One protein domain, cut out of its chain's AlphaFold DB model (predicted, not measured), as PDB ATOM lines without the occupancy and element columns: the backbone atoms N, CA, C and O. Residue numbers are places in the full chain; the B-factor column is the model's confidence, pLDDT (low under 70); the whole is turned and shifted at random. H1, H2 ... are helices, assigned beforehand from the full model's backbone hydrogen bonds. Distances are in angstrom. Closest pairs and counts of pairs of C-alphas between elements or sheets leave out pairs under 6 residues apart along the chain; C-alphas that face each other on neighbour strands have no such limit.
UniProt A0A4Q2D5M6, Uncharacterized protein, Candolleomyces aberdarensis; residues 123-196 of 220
ATOM      1  N   GLU A 123      30.377  21.310 -48.239       92.75
ATOM      2  CA  GLU A 123      29.451  22.434 -48.098       92.75
ATOM      3  C   GLU A 123      29.336  22.908 -46.647       92.75
ATOM      4  O   GLU A 123      29.307  24.115 -46.411       92.75
ATOM      5  N   GLU A 124      29.308  21.980 -45.682       94.31
ATOM      6  CA  GLU A 124      29.339  22.303 -44.250       94.31
ATOM      7  C   GLU A 124      30.622  23.062 -43.898       94.31
ATOM      8  O   GLU A 124      30.557  24.129 -43.283       94.31
ATOM      9  N   MET A 125      31.775  22.568 -44.361       95.06
ATOM     10  CA  MET A 125      33.074  23.210 -44.140       95.06
ATOM     11  C   MET A 125      33.122  24.625 -44.734       95.06
ATOM     12  O   MET A 125      33.522  25.576 -44.061       95.06
ATOM     13  N   LEU A 126      32.705  24.791 -45.995       95.94
ATOM     14  CA  LEU A 126      32.707  26.092 -46.672       95.94
ATOM     15  C   LEU A 126      31.742  27.081 -46.019       95.94
ATOM     16  O   LEU A 126      32.039  28.277 -45.940       95.94
ATOM     17  N   LEU A 127      30.591  26.597 -45.553       96.88
ATOM     18  CA  LEU A 127      29.638  27.427 -44.837       96.88
ATOM     19  C   LEU A 127      30.217  27.873 -43.493       96.88
ATOM     20  O   LEU A 127      30.164  29.063 -43.202       96.88
ATOM     21  N   ALA A 128      30.817  26.971 -42.714       96.38
ATOM     22  CA  ALA A 128      31.472  27.321 -41.456       96.38
ATOM     23  C   ALA A 128      32.593  28.357 -41.653       96.38
ATOM     24  O   ALA A 128      32.633  29.363 -40.943       96.38
ATOM     25  N   ASP A 129      33.452  28.173 -42.666       95.38
ATOM     26  CA  ASP A 129      34.502  29.140 -43.022       95.38
ATOM     27  C   ASP A 129      33.915  30.518 -43.352       95.38
ATOM     28  O   ASP A 129      34.380  31.546 -42.857       95.38
ATOM     29  N   PHE A 130      32.852  30.551 -44.154       97.94
ATOM     30  CA  PHE A 130      32.192  31.799 -44.502       97.94
ATOM     31  C   PHE A 130      31.567  32.484 -43.279       97.94
ATOM     32  O   PHE A 130      31.838  33.667 -43.054       97.94
ATOM     33  N   LEU A 131      30.764  31.757 -42.499       97.25
ATOM     34  CA  LEU A 131      30.016  32.288 -41.360       97.25
ATOM     35  C   LEU A 131      30.949  32.833 -40.272       97.25
ATOM     36  O   LEU A 131      30.750  33.961 -39.825       97.25
ATOM     37  N   GLU A 132      32.002  32.101 -39.914       95.25
ATOM     38  CA  GLU A 132      32.869  32.479 -38.793       95.25
ATOM     39  C   GLU A 132      34.063  33.335 -39.203       95.25
ATOM     40  O   GLU A 132      34.328  34.363 -38.587       95.25
ATOM     41  N   LYS A 133      34.791  32.977 -40.264       93.44
ATOM     42  CA  LYS A 133      36.029  33.700 -40.602       93.44
ATOM     43  C   LYS A 133      35.778  34.937 -41.444       93.44
ATOM     44  O   LYS A 133      36.491  35.927 -41.285       93.44
ATOM     45  N   LYS A 134      34.808  34.892 -42.363       95.38
ATOM     46  CA  LYS A 134      34.584  35.995 -43.313       95.38
ATOM     47  C   LYS A 134      33.588  37.022 -42.808       95.38
ATOM     48  O   LYS A 134      33.860  38.211 -42.947       95.38
ATOM     49  N   ILE A 135      32.446  36.588 -42.273       97.25
ATOM     50  CA  ILE A 135      31.382  37.519 -41.862       97.25
ATOM     51  C   ILE A 135      31.186  37.632 -40.350       97.25
ATOM     52  O   ILE A 135      30.556  38.600 -39.935       97.25
ATOM     53  N   GLN A 136      31.722  36.700 -39.551       94.94
ATOM     54  CA  GLN A 136      31.567  36.664 -38.088       94.94
ATOM     55  C   GLN A 136      30.106  36.870 -37.666       94.94
ATOM     56  O   GLN A 136      29.749  37.817 -36.961       94.94
ATOM     57  N   ILE A 137      29.232  36.020 -38.197       96.69
ATOM     58  CA  ILE A 137      27.789  36.128 -37.997       96.69
ATOM     59  C   ILE A 137      27.409  35.889 -36.526       96.69
ATOM     60  O   ILE A 137      28.043  35.117 -35.812       96.69
ATOM     61  N   SER A 138      26.343  36.538 -36.046       97.88
ATOM     62  CA  SER A 138      25.877  36.304 -34.676       97.88
ATOM     63  C   SER A 138      25.227  34.922 -34.533       97.88
ATOM     64  O   SER A 138      24.553  34.446 -35.445       97.88
ATOM     65  N   ALA A 139      25.329  34.298 -33.354       97.00
ATOM     66  CA  ALA A 139      24.671  33.014 -33.077       97.00
ATOM     67  C   ALA A 139      23.148  33.049 -33.341       97.00
ATOM     68  O   ALA A 139      22.565  32.079 -33.825       97.00
ATOM     69  N   GLY A 140      22.497  34.185 -33.061       97.88
ATOM     70  CA  GLY A 140      21.081  34.392 -33.371       97.88
ATOM     71  C   GLY A 140      20.798  34.357 -34.875       97.88
ATOM     72  O   GLY A 140      19.846  33.705 -35.305       97.88
ATOM     73  N   ASP A 141      21.657  34.990 -35.672       98.00
ATOM     74  CA  ASP A 141      21.529  35.012 -37.129       98.00
ATOM     75  C   ASP A 141      21.883  33.658 -37.761       98.00
ATOM     76  O   ASP A 141      21.236  33.265 -38.730       98.00
ATOM     77  N   VAL A 142      22.821  32.890 -37.186       97.62
ATOM     78  CA  VAL A 142      23.062  31.488 -37.585       97.62
ATOM     79  C   VAL A 142      21.798  30.658 -37.387       97.62
ATOM     80  O   VAL A 142      21.355  29.978 -38.310       97.62
ATOM     81  N   ASN A 143      21.163  30.751 -36.214       97.88
ATOM     82  CA  ASN A 143      19.916  30.032 -35.932       97.88
ATOM     83  C   ASN A 143      18.803  30.411 -36.914       97.88
ATOM     84  O   ASN A 143      18.063  29.551 -37.402       97.88
ATOM     85  N   TYR A 144      18.696  31.703 -37.230       97.81
ATOM     86  CA  TYR A 144      17.740  32.189 -38.214       97.81
ATOM     87  C   TYR A 144      18.046  31.659 -39.624       97.81
ATOM     88  O   TYR A 144      17.135  31.199 -40.312       97.81
ATOM     89  N   LEU A 145      19.317  31.645 -40.035       97.38
ATOM     90  CA  LEU A 145      19.751  31.098 -41.321       97.38
ATOM     91  C   LEU A 145      19.429  29.603 -41.445       97.38
ATOM     92  O   LEU A 145      18.854  29.197 -42.455       97.38
ATOM     93  N   MET A 146      19.721  28.793 -40.419       96.31
ATOM     94  CA  MET A 146      19.392  27.358 -40.428       96.31
ATOM     95  C   MET A 146      17.876  27.124 -40.476       96.31
ATOM     96  O   MET A 146      17.408  26.245 -41.199       96.31
ATOM     97  N   THR A 147      17.094  27.967 -39.791       96.00
ATOM     98  CA  THR A 147      15.621  27.943 -39.858       96.00
ATOM     99  C   THR A 147      15.112  28.264 -41.267       96.00
ATOM    100  O   THR A 147      14.213  27.594 -41.781       96.00
ATOM    101  N   LEU A 148      15.686  29.280 -41.920       96.12
ATOM    102  CA  LEU A 148      15.336  29.656 -43.291       96.12
ATOM    103  C   LEU A 148      15.662  28.529 -44.278       96.12
ATOM    104  O   LEU A 148      14.862  28.226 -45.167       96.12
ATOM    105  N   TRP A 149      16.823  27.903 -44.104       94.50
ATOM    106  CA  TRP A 149      17.293  26.804 -44.938       94.50
ATOM    107  C   TRP A 149      16.387  25.573 -44.822       94.50
ATOM    108  O   TRP A 149      15.941  25.037 -45.838       94.50
ATOM    109  N   ASP A 150      16.038  25.181 -43.594       91.75
ATOM    110  CA  ASP A 150      15.095  24.094 -43.312       91.75
ATOM    111  C   ASP A 150      13.717  24.358 -43.945       91.75
ATOM    112  O   ASP A 150      13.151  23.497 -44.626       91.75
ATOM    113  N   ALA A 151      13.191  25.581 -43.818       91.06
ATOM    114  CA  ALA A 151      11.926  25.960 -44.444       91.06
ATOM    115  C   ALA A 151      11.979  25.876 -45.982       91.06
ATOM    116  O   ALA A 151      11.012  25.437 -46.620       91.06
ATOM    117  N   TYR A 152      13.100  26.281 -46.586       90.12
ATOM    118  CA  TYR A 152      13.314  26.182 -48.027       90.12
ATOM    119  C   TYR A 152      13.380  24.721 -48.493       90.12
ATOM    120  O   TYR A 152      12.670  24.352 -49.432       90.12
ATOM    121  N   GLN A 153      14.157  23.870 -47.818       87.00
ATOM    122  CA  GLN A 153      14.261  22.442 -48.141       87.00
ATOM    123  C   GLN A 153      12.922  21.719 -47.987       87.00
ATOM    124  O   GLN A 153      12.516  20.990 -48.892       87.00
ATOM    125  N   LYS A 154      12.174  21.978 -46.905       85.88
ATOM    126  CA  LYS A 154      10.817  21.435 -46.724       85.88
ATOM    127  C   LYS A 154       9.909  21.798 -47.893       85.88
ATOM    128  O   LYS A 154       9.232  20.930 -48.437       85.88
ATOM    129  N   ARG A 155       9.922  23.062 -48.333       85.94
ATOM    130  CA  ARG A 155       9.154  23.499 -49.512       85.94
ATOM    131  C   ARG A 155       9.565  22.747 -50.780       85.94
ATOM    132  O   ARG A 155       8.685  22.341 -51.541       85.94
ATOM    133  N   GLN A 156      10.866  22.569 -51.006       84.19
ATOM    134  CA  GLN A 156      11.375  21.817 -52.154       84.19
ATOM    135  C   GLN A 156      10.864  20.373 -52.137       84.19
ATOM    136  O   GLN A 156      10.311  19.926 -53.136       84.19
ATOM    137  N   LEU A 157      10.931  19.690 -50.989       79.69
ATOM    138  CA  LEU A 157      10.418  18.324 -50.827       79.69
ATOM    139  C   LEU A 157       8.924  18.203 -51.133       79.69
ATOM    140  O   LEU A 157       8.529  17.306 -51.870       79.69
ATOM    141  N   TYR A 158       8.099  19.123 -50.620       73.38
ATOM    142  CA  TYR A 158       6.663  19.137 -50.925       73.38
ATOM    143  C   TYR A 158       6.367  19.339 -52.419       73.38
ATOM    144  O   TYR A 158       5.302  18.942 -52.884       73.38
ATOM    145  N   THR A 159       7.289  19.960 -53.161       73.44
ATOM    146  CA  THR A 159       7.123  20.271 -54.588       73.44
ATOM    147  C   THR A 159       7.657  19.159 -55.492       73.44
ATOM    148  O   THR A 159       7.094  18.934 -56.562       73.44
ATOM    149  N   SER A 160       8.724  18.461 -55.089       70.19
ATOM    150  CA  SER A 160       9.382  17.445 -55.917       70.19
ATOM    151  C   SER A 160       8.814  16.042 -55.716       70.19
ATOM    152  O   SER A 160       8.514  15.369 -56.699       70.19
ATOM    153  N   ASN A 161       8.608  15.600 -54.472       61.97
ATOM    154  CA  ASN A 161       8.286  14.208 -54.170       61.97
ATOM    155  C   ASN A 161       7.156  14.151 -53.133       61.97
ATOM    156  O   ASN A 161       7.358  14.456 -51.958       61.97
ATOM    157  N   GLY A 162       5.961  13.729 -53.555       57.19
ATOM    158  CA  GLY A 162       4.820  13.498 -52.667       57.19
ATOM    159  C   GLY A 162       5.159  12.507 -51.550       57.19
ATOM    160  O   GLY A 162       5.137  11.301 -51.769       57.19
ATOM    161  N   LEU A 163       5.498  13.063 -50.383       57.31
ATOM    162  CA  LEU A 163       5.522  12.488 -49.038       57.31
ATOM    163  C   LEU A 163       5.626  10.954 -48.981       57.31
ATOM    164  O   LEU A 163       4.663  10.291 -48.622       57.31
ATOM    165  N   ASN A 164       6.792  10.396 -49.302       55.28
ATOM    166  CA  ASN A 164       7.165   9.026 -48.928       55.28
ATOM    167  C   ASN A 164       8.679   8.962 -48.693       55.28
ATOM    168  O   ASN A 164       9.383   8.181 -49.321       55.28
ATOM    169  N   SER A 165       9.195   9.838 -47.834       55.19
ATOM    170  CA  SER A 165      10.515   9.628 -47.245       55.19
ATOM    171  C   SER A 165      10.274   9.238 -45.804       55.19
ATOM    172  O   SER A 165       9.554   9.936 -45.085       55.19
ATOM    173  N   ASP A 166      10.868   8.128 -45.390       59.03
ATOM    174  CA  ASP A 166      11.152   7.935 -43.983       59.03
ATOM    175  C   ASP A 166      11.805   9.222 -43.452       59.03
ATOM    176  O   ASP A 166      12.613   9.896 -44.094       59.03
ATOM    177  N   ASN A 167      11.369   9.622 -42.272       57.25
ATOM    178  CA  ASN A 167      11.754  10.827 -41.547       57.25
ATOM    179  C   ASN A 167      13.268  10.950 -41.270       57.25
ATOM    180  O   ASN A 167      13.681  11.909 -40.627       57.25
ATOM    181  N   ASN A 168      14.076   9.998 -41.742       58.72
ATOM    182  CA  ASN A 168      15.517   9.917 -41.551       58.72
ATOM    183  C   ASN A 168      16.334  10.291 -42.803       58.72
ATOM    184  O   ASN A 168      17.542  10.455 -42.690       58.72
ATOM    185  N   SER A 169      15.698  10.438 -43.972       61.28
ATOM    186  CA  SER A 169      16.375  10.779 -45.240       61.28
ATOM    187  C   SER A 169      15.952  12.142 -45.810       61.28
ATOM    188  O   SER A 169      16.268  12.494 -46.946       61.28
ATOM    189  N   ALA A 170      15.209  12.933 -45.028       65.56
ATOM    190  CA  ALA A 170      14.818  14.273 -45.440       65.56
ATOM    191  C   ALA A 170      16.052  15.201 -45.464       65.56
ATOM    192  O   ALA A 170      16.792  15.229 -44.478       65.56
ATOM    193  N   PRO A 171      16.275  15.981 -46.542       70.12
ATOM    194  CA  PRO A 171      17.315  16.999 -46.570       70.12
ATOM    195  C   PRO A 171      17.155  17.951 -45.383       70.12
ATOM    196  O   PRO A 171      16.059  18.452 -45.119       70.12
ATOM    197  N   ARG A 172      18.266  18.147 -44.671       83.56
ATOM    198  CA  ARG A 172      18.393  18.954 -43.457       83.56
ATOM    199  C   ARG A 172      19.317  20.150 -43.734       83.56
ATOM    200  O   ARG A 172      20.158  20.057 -44.638       83.56
ATOM    201  N   PRO A 173      19.183  21.273 -43.002       91.38
ATOM    202  CA  PRO A 173      20.218  22.298 -42.988       91.38
ATOM    203  C   PRO A 173      21.589  21.704 -42.613       91.38
ATOM    204  O   PRO A 173      21.623  20.739 -41.844       91.38
ATOM    205  N   PRO A 174      22.697  22.296 -43.104       92.81
ATOM    206  CA  PRO A 174      24.061  21.843 -42.799       92.81
ATOM    207  C   PRO A 174      24.349  21.774 -41.292       92.81
ATOM    208  O   PRO A 174      24.987  20.852 -40.807       92.81
ATOM    209  N   PHE A 175      23.805  22.722 -40.524       95.25
ATOM    210  CA  PHE A 175      23.897  22.736 -39.067       95.25
ATOM    211  C   PHE A 175      22.497  22.726 -38.451       95.25
ATOM    212  O   PHE A 175      21.535  23.240 -39.025       95.25
ATOM    213  N   ALA A 176      22.363  22.127 -37.267       94.25
ATOM    214  CA  ALA A 176      21.111  22.122 -36.515       94.25
ATOM    215  C   ALA A 176      20.754  23.526 -36.011       94.25
ATOM    216  O   ALA A 176      19.604  23.954 -36.084       94.25
ATOM    217  N   ASP A 177      21.764  24.198 -35.476       95.75
ATOM    218  CA  ASP A 177      21.737  25.499 -34.830       95.75
ATOM    219  C   ASP A 177      23.180  26.030 -34.714       95.75
ATOM    220  O   ASP A 177      24.149  25.371 -35.111       95.75
ATOM    221  N   SER A 178      23.336  27.222 -34.147       97.06
ATOM    222  CA  SER A 178      24.637  27.835 -33.887       97.06
ATOM    223  C   SER A 178      25.525  26.961 -33.010       97.06
ATOM    224  O   SER A 178      26.733  26.945 -33.191       97.06
ATOM    225  N   ARG A 179      24.942  26.216 -32.065       97.62
ATOM    226  CA  ARG A 179      25.709  25.355 -31.170       97.62
ATOM    227  C   ARG A 179      26.347  24.207 -31.939       97.62
ATOM    228  O   ARG A 179      27.526  23.971 -31.759       97.62
ATOM    229  N   SER A 180      25.603  23.549 -32.824       96.88
ATOM    230  CA  SER A 180      26.164  22.490 -33.663       96.88
ATOM    231  C   SER A 180      27.279  22.997 -34.578       96.88
ATOM    232  O   SER A 180      28.259  22.291 -34.754       96.88
ATOM    233  N   LEU A 181      27.175  24.229 -35.098       96.88
ATOM    234  CA  LEU A 181      28.257  24.860 -35.859       96.88
ATOM    235  C   LEU A 181      29.524  25.012 -35.003       96.88
ATOM    236  O   LEU A 181      30.592  24.573 -35.419       96.88
ATOM    237  N   PHE A 182      29.401  25.607 -33.813       95.62
ATOM    238  CA  PHE A 182      30.543  25.818 -32.922       95.62
ATOM    239  C   PHE A 182      31.122  24.505 -32.396       95.62
ATOM    240  O   PHE A 182      32.327  24.322 -32.466       95.62
ATOM    241  N   ASP A 183      30.281  23.557 -31.975       95.81
ATOM    242  CA  ASP A 183      30.718  22.237 -31.512       95.81
ATOM    243  C   ASP A 183      31.497  21.495 -32.623       95.81
ATOM    244  O   ASP A 183      32.498  20.836 -32.343       95.81
ATOM    245  N   THR A 184      31.086  21.623 -33.894       95.62
ATOM    246  CA  THR A 184      31.839  21.069 -35.031       95.62
ATOM    247  C   THR A 184      33.184  21.773 -35.205       95.62
ATOM    248  O   THR A 184      34.193  21.092 -35.375       95.62
ATOM    249  N   ILE A 185      33.237  23.104 -35.124       94.06
ATOM    250  CA  ILE A 185      34.496  23.862 -35.224       94.06
ATOM    251  C   ILE A 185      35.453  23.500 -34.081       94.06
ATOM    252  O   ILE A 185      36.623  23.222 -34.329       94.06
ATOM    253  N   ASP A 186      34.952  23.428 -32.853       93.00
ATOM    254  CA  ASP A 186      35.739  23.089 -31.666       93.00
ATOM    255  C   ASP A 186      36.204  21.622 -31.678       93.00
ATOM    256  O   ASP A 186      37.157  21.255 -30.995       93.00
ATOM    257  N   SER A 187      35.562  20.762 -32.475       93.31
ATOM    258  CA  SER A 187      35.980  19.369 -32.652       93.31
ATOM    259  C   SER A 187      37.113  19.175 -33.664       93.31
ATOM    260  O   SER A 187      37.583  18.045 -33.828       93.31
ATOM    261  N   ILE A 188      37.566  20.240 -34.343       91.38
ATOM    262  CA  ILE A 188      38.691  20.174 -35.279       91.38
ATOM    263  C   ILE A 188      39.946  19.737 -34.497       91.38
ATOM    264  O   ILE A 188      40.450  20.491 -33.666       91.38
ATOM    265  N   PRO A 189      40.500  18.537 -34.763       82.12
ATOM    266  CA  PRO A 189      41.572  17.968 -33.941       82.12
ATOM    267  C   PRO A 189      42.921  18.664 -34.162       82.12
ATOM    268  O   PRO A 189      43.839  18.536 -33.354       82.12
ATOM    269  N   PHE A 190      43.049  19.396 -35.269       75.25
ATOM    270  CA  PHE A 190      44.253  20.105 -35.671       75.25
ATOM    271  C   PHE A 190      43.970  21.610 -35.630       75.25
ATOM    272  O   PHE A 190      43.496  22.185 -36.606       75.25
ATOM    273  N   GLY A 191      44.216  22.254 -34.489       66.19
ATOM    274  CA  GLY A 191      43.953  23.690 -34.349       66.19
ATOM    275  C   GLY A 191      43.818  24.198 -32.919       66.19
ATOM    276  O   GLY A 191      43.929  25.402 -32.713       66.19
ATOM    277  N   ASP A 192      43.652  23.300 -31.945       63.09
ATOM    278  CA  ASP A 192      43.557  23.645 -30.525       63.09
ATOM    279  C   ASP A 192      44.951  23.923 -29.933       63.09
ATOM    280  O   ASP A 192      45.488  23.192 -29.101       63.09
ATOM    281  N   ILE A 193      45.605  24.961 -30.460       67.19
ATOM    282  CA  ILE A 193      46.799  25.538 -29.852       67.19
ATOM    283  C   ILE A 193      46.307  26.734 -29.040       67.19
ATOM    284  O   ILE A 193      45.830  27.702 -29.643       67.19
ATOM    285  N   PRO A 194      46.410  26.707 -27.698       68.12
ATOM    286  CA  PRO A 194      46.134  27.890 -26.906       68.12
ATOM    287  C   PRO A 194      47.131  28.963 -27.341       68.12
ATOM    288  O   PRO A 194      48.336  28.847 -27.114       68.12
ATOM    289  N   TRP A 195      46.634  29.991 -28.021       69.31
ATOM    290  CA  TRP A 195      47.421  31.182 -28.296       69.31
ATOM    291  C   TRP A 195      47.639  31.891 -26.962       69.31
ATOM    292  O   TRP A 195      46.785  32.639 -26.485       69.31
ATOM    293  N   GLU A 196      48.760  31.593 -26.315       74.81
ATOM    294  CA  GLU A 196      49.198  32.302 -25.124       74.81
ATOM    295  C   GLU A 196      49.951  33.555 -25.555       74.81
ATOM    296  O   GLU A 196      51.035  33.477 -26.133       74.81
TER     297      GLU A 196
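What this domain is: This is residues 123 to 196 of the 220 residues of an uncharacterized protein of Candolleomyces aberdarensis (UniProt A0A4Q2D5M6). One long helix, H2, reaches out from a small head, where the short helices H1 and H3 cross each other near its first residues. From the far end of H2 the chain folds back through residues 161 to 177 to H3, and the tail, residues 187 to 196, sticks out at the other end of the domain. The printed part has 74 residues with three named helices, in the order H1, H2, H3, and no named strand; the class is all helix. It is loose, with a radius of gyration of the C-alphas of 15.3 A, and spans 55 by 23 by 17 A.

How they stand to each other: Begin with H1, residues 123 to 134, and go on to H2, residues 139 to 160: they are close but not clearly touching, the closest C-alphas being those of Leu 131 and Val 142, 8.0 A apart. They run opposite ways at a shallow tilt of 30 degrees. Next comes H3, residues 178 to 186, which touches H2 at residues 139 to 143 alone; the closest C-alphas, of Ala 139 and Ser 178, are 5.2 A apart. Their lines are only just about perpendicular, at 72 degrees. H1 and H3 are close but not clearly touching, with the C-alphas of Ala 128 and Leu 181 closest at 6.9 A, and about perpendicular at 89 degrees. In H1, H2 and H3 every O i to N i+4 pair is within hydrogen-bond range.

Where its parts are: Find C-alpha 123 at (29.451, 22.434, -48.098), where H1 begins; it runs 15.3 A to C-alpha 134. H2 runs 31.6 A from C-alpha 139 to C-alpha 160 at (9.382, 17.445, -55.917). H3 runs 12.3 A and ends at C-alpha 186, (35.739, 23.089, -31.666).

The domain as a whole: The C-alphas of Gly 162 and Glu 196 are the two farthest apart, at 55.5 A. The printed part has no cut; the link H1 to H2 is tight and H2 to H3 is long. Residues 158 to 164, of which 158 to 160 belong to H2, and 186 to 196 stand free. Look at the B-factor column: pLDDT is under 70 at residues 161 to 170 and 191 to 195.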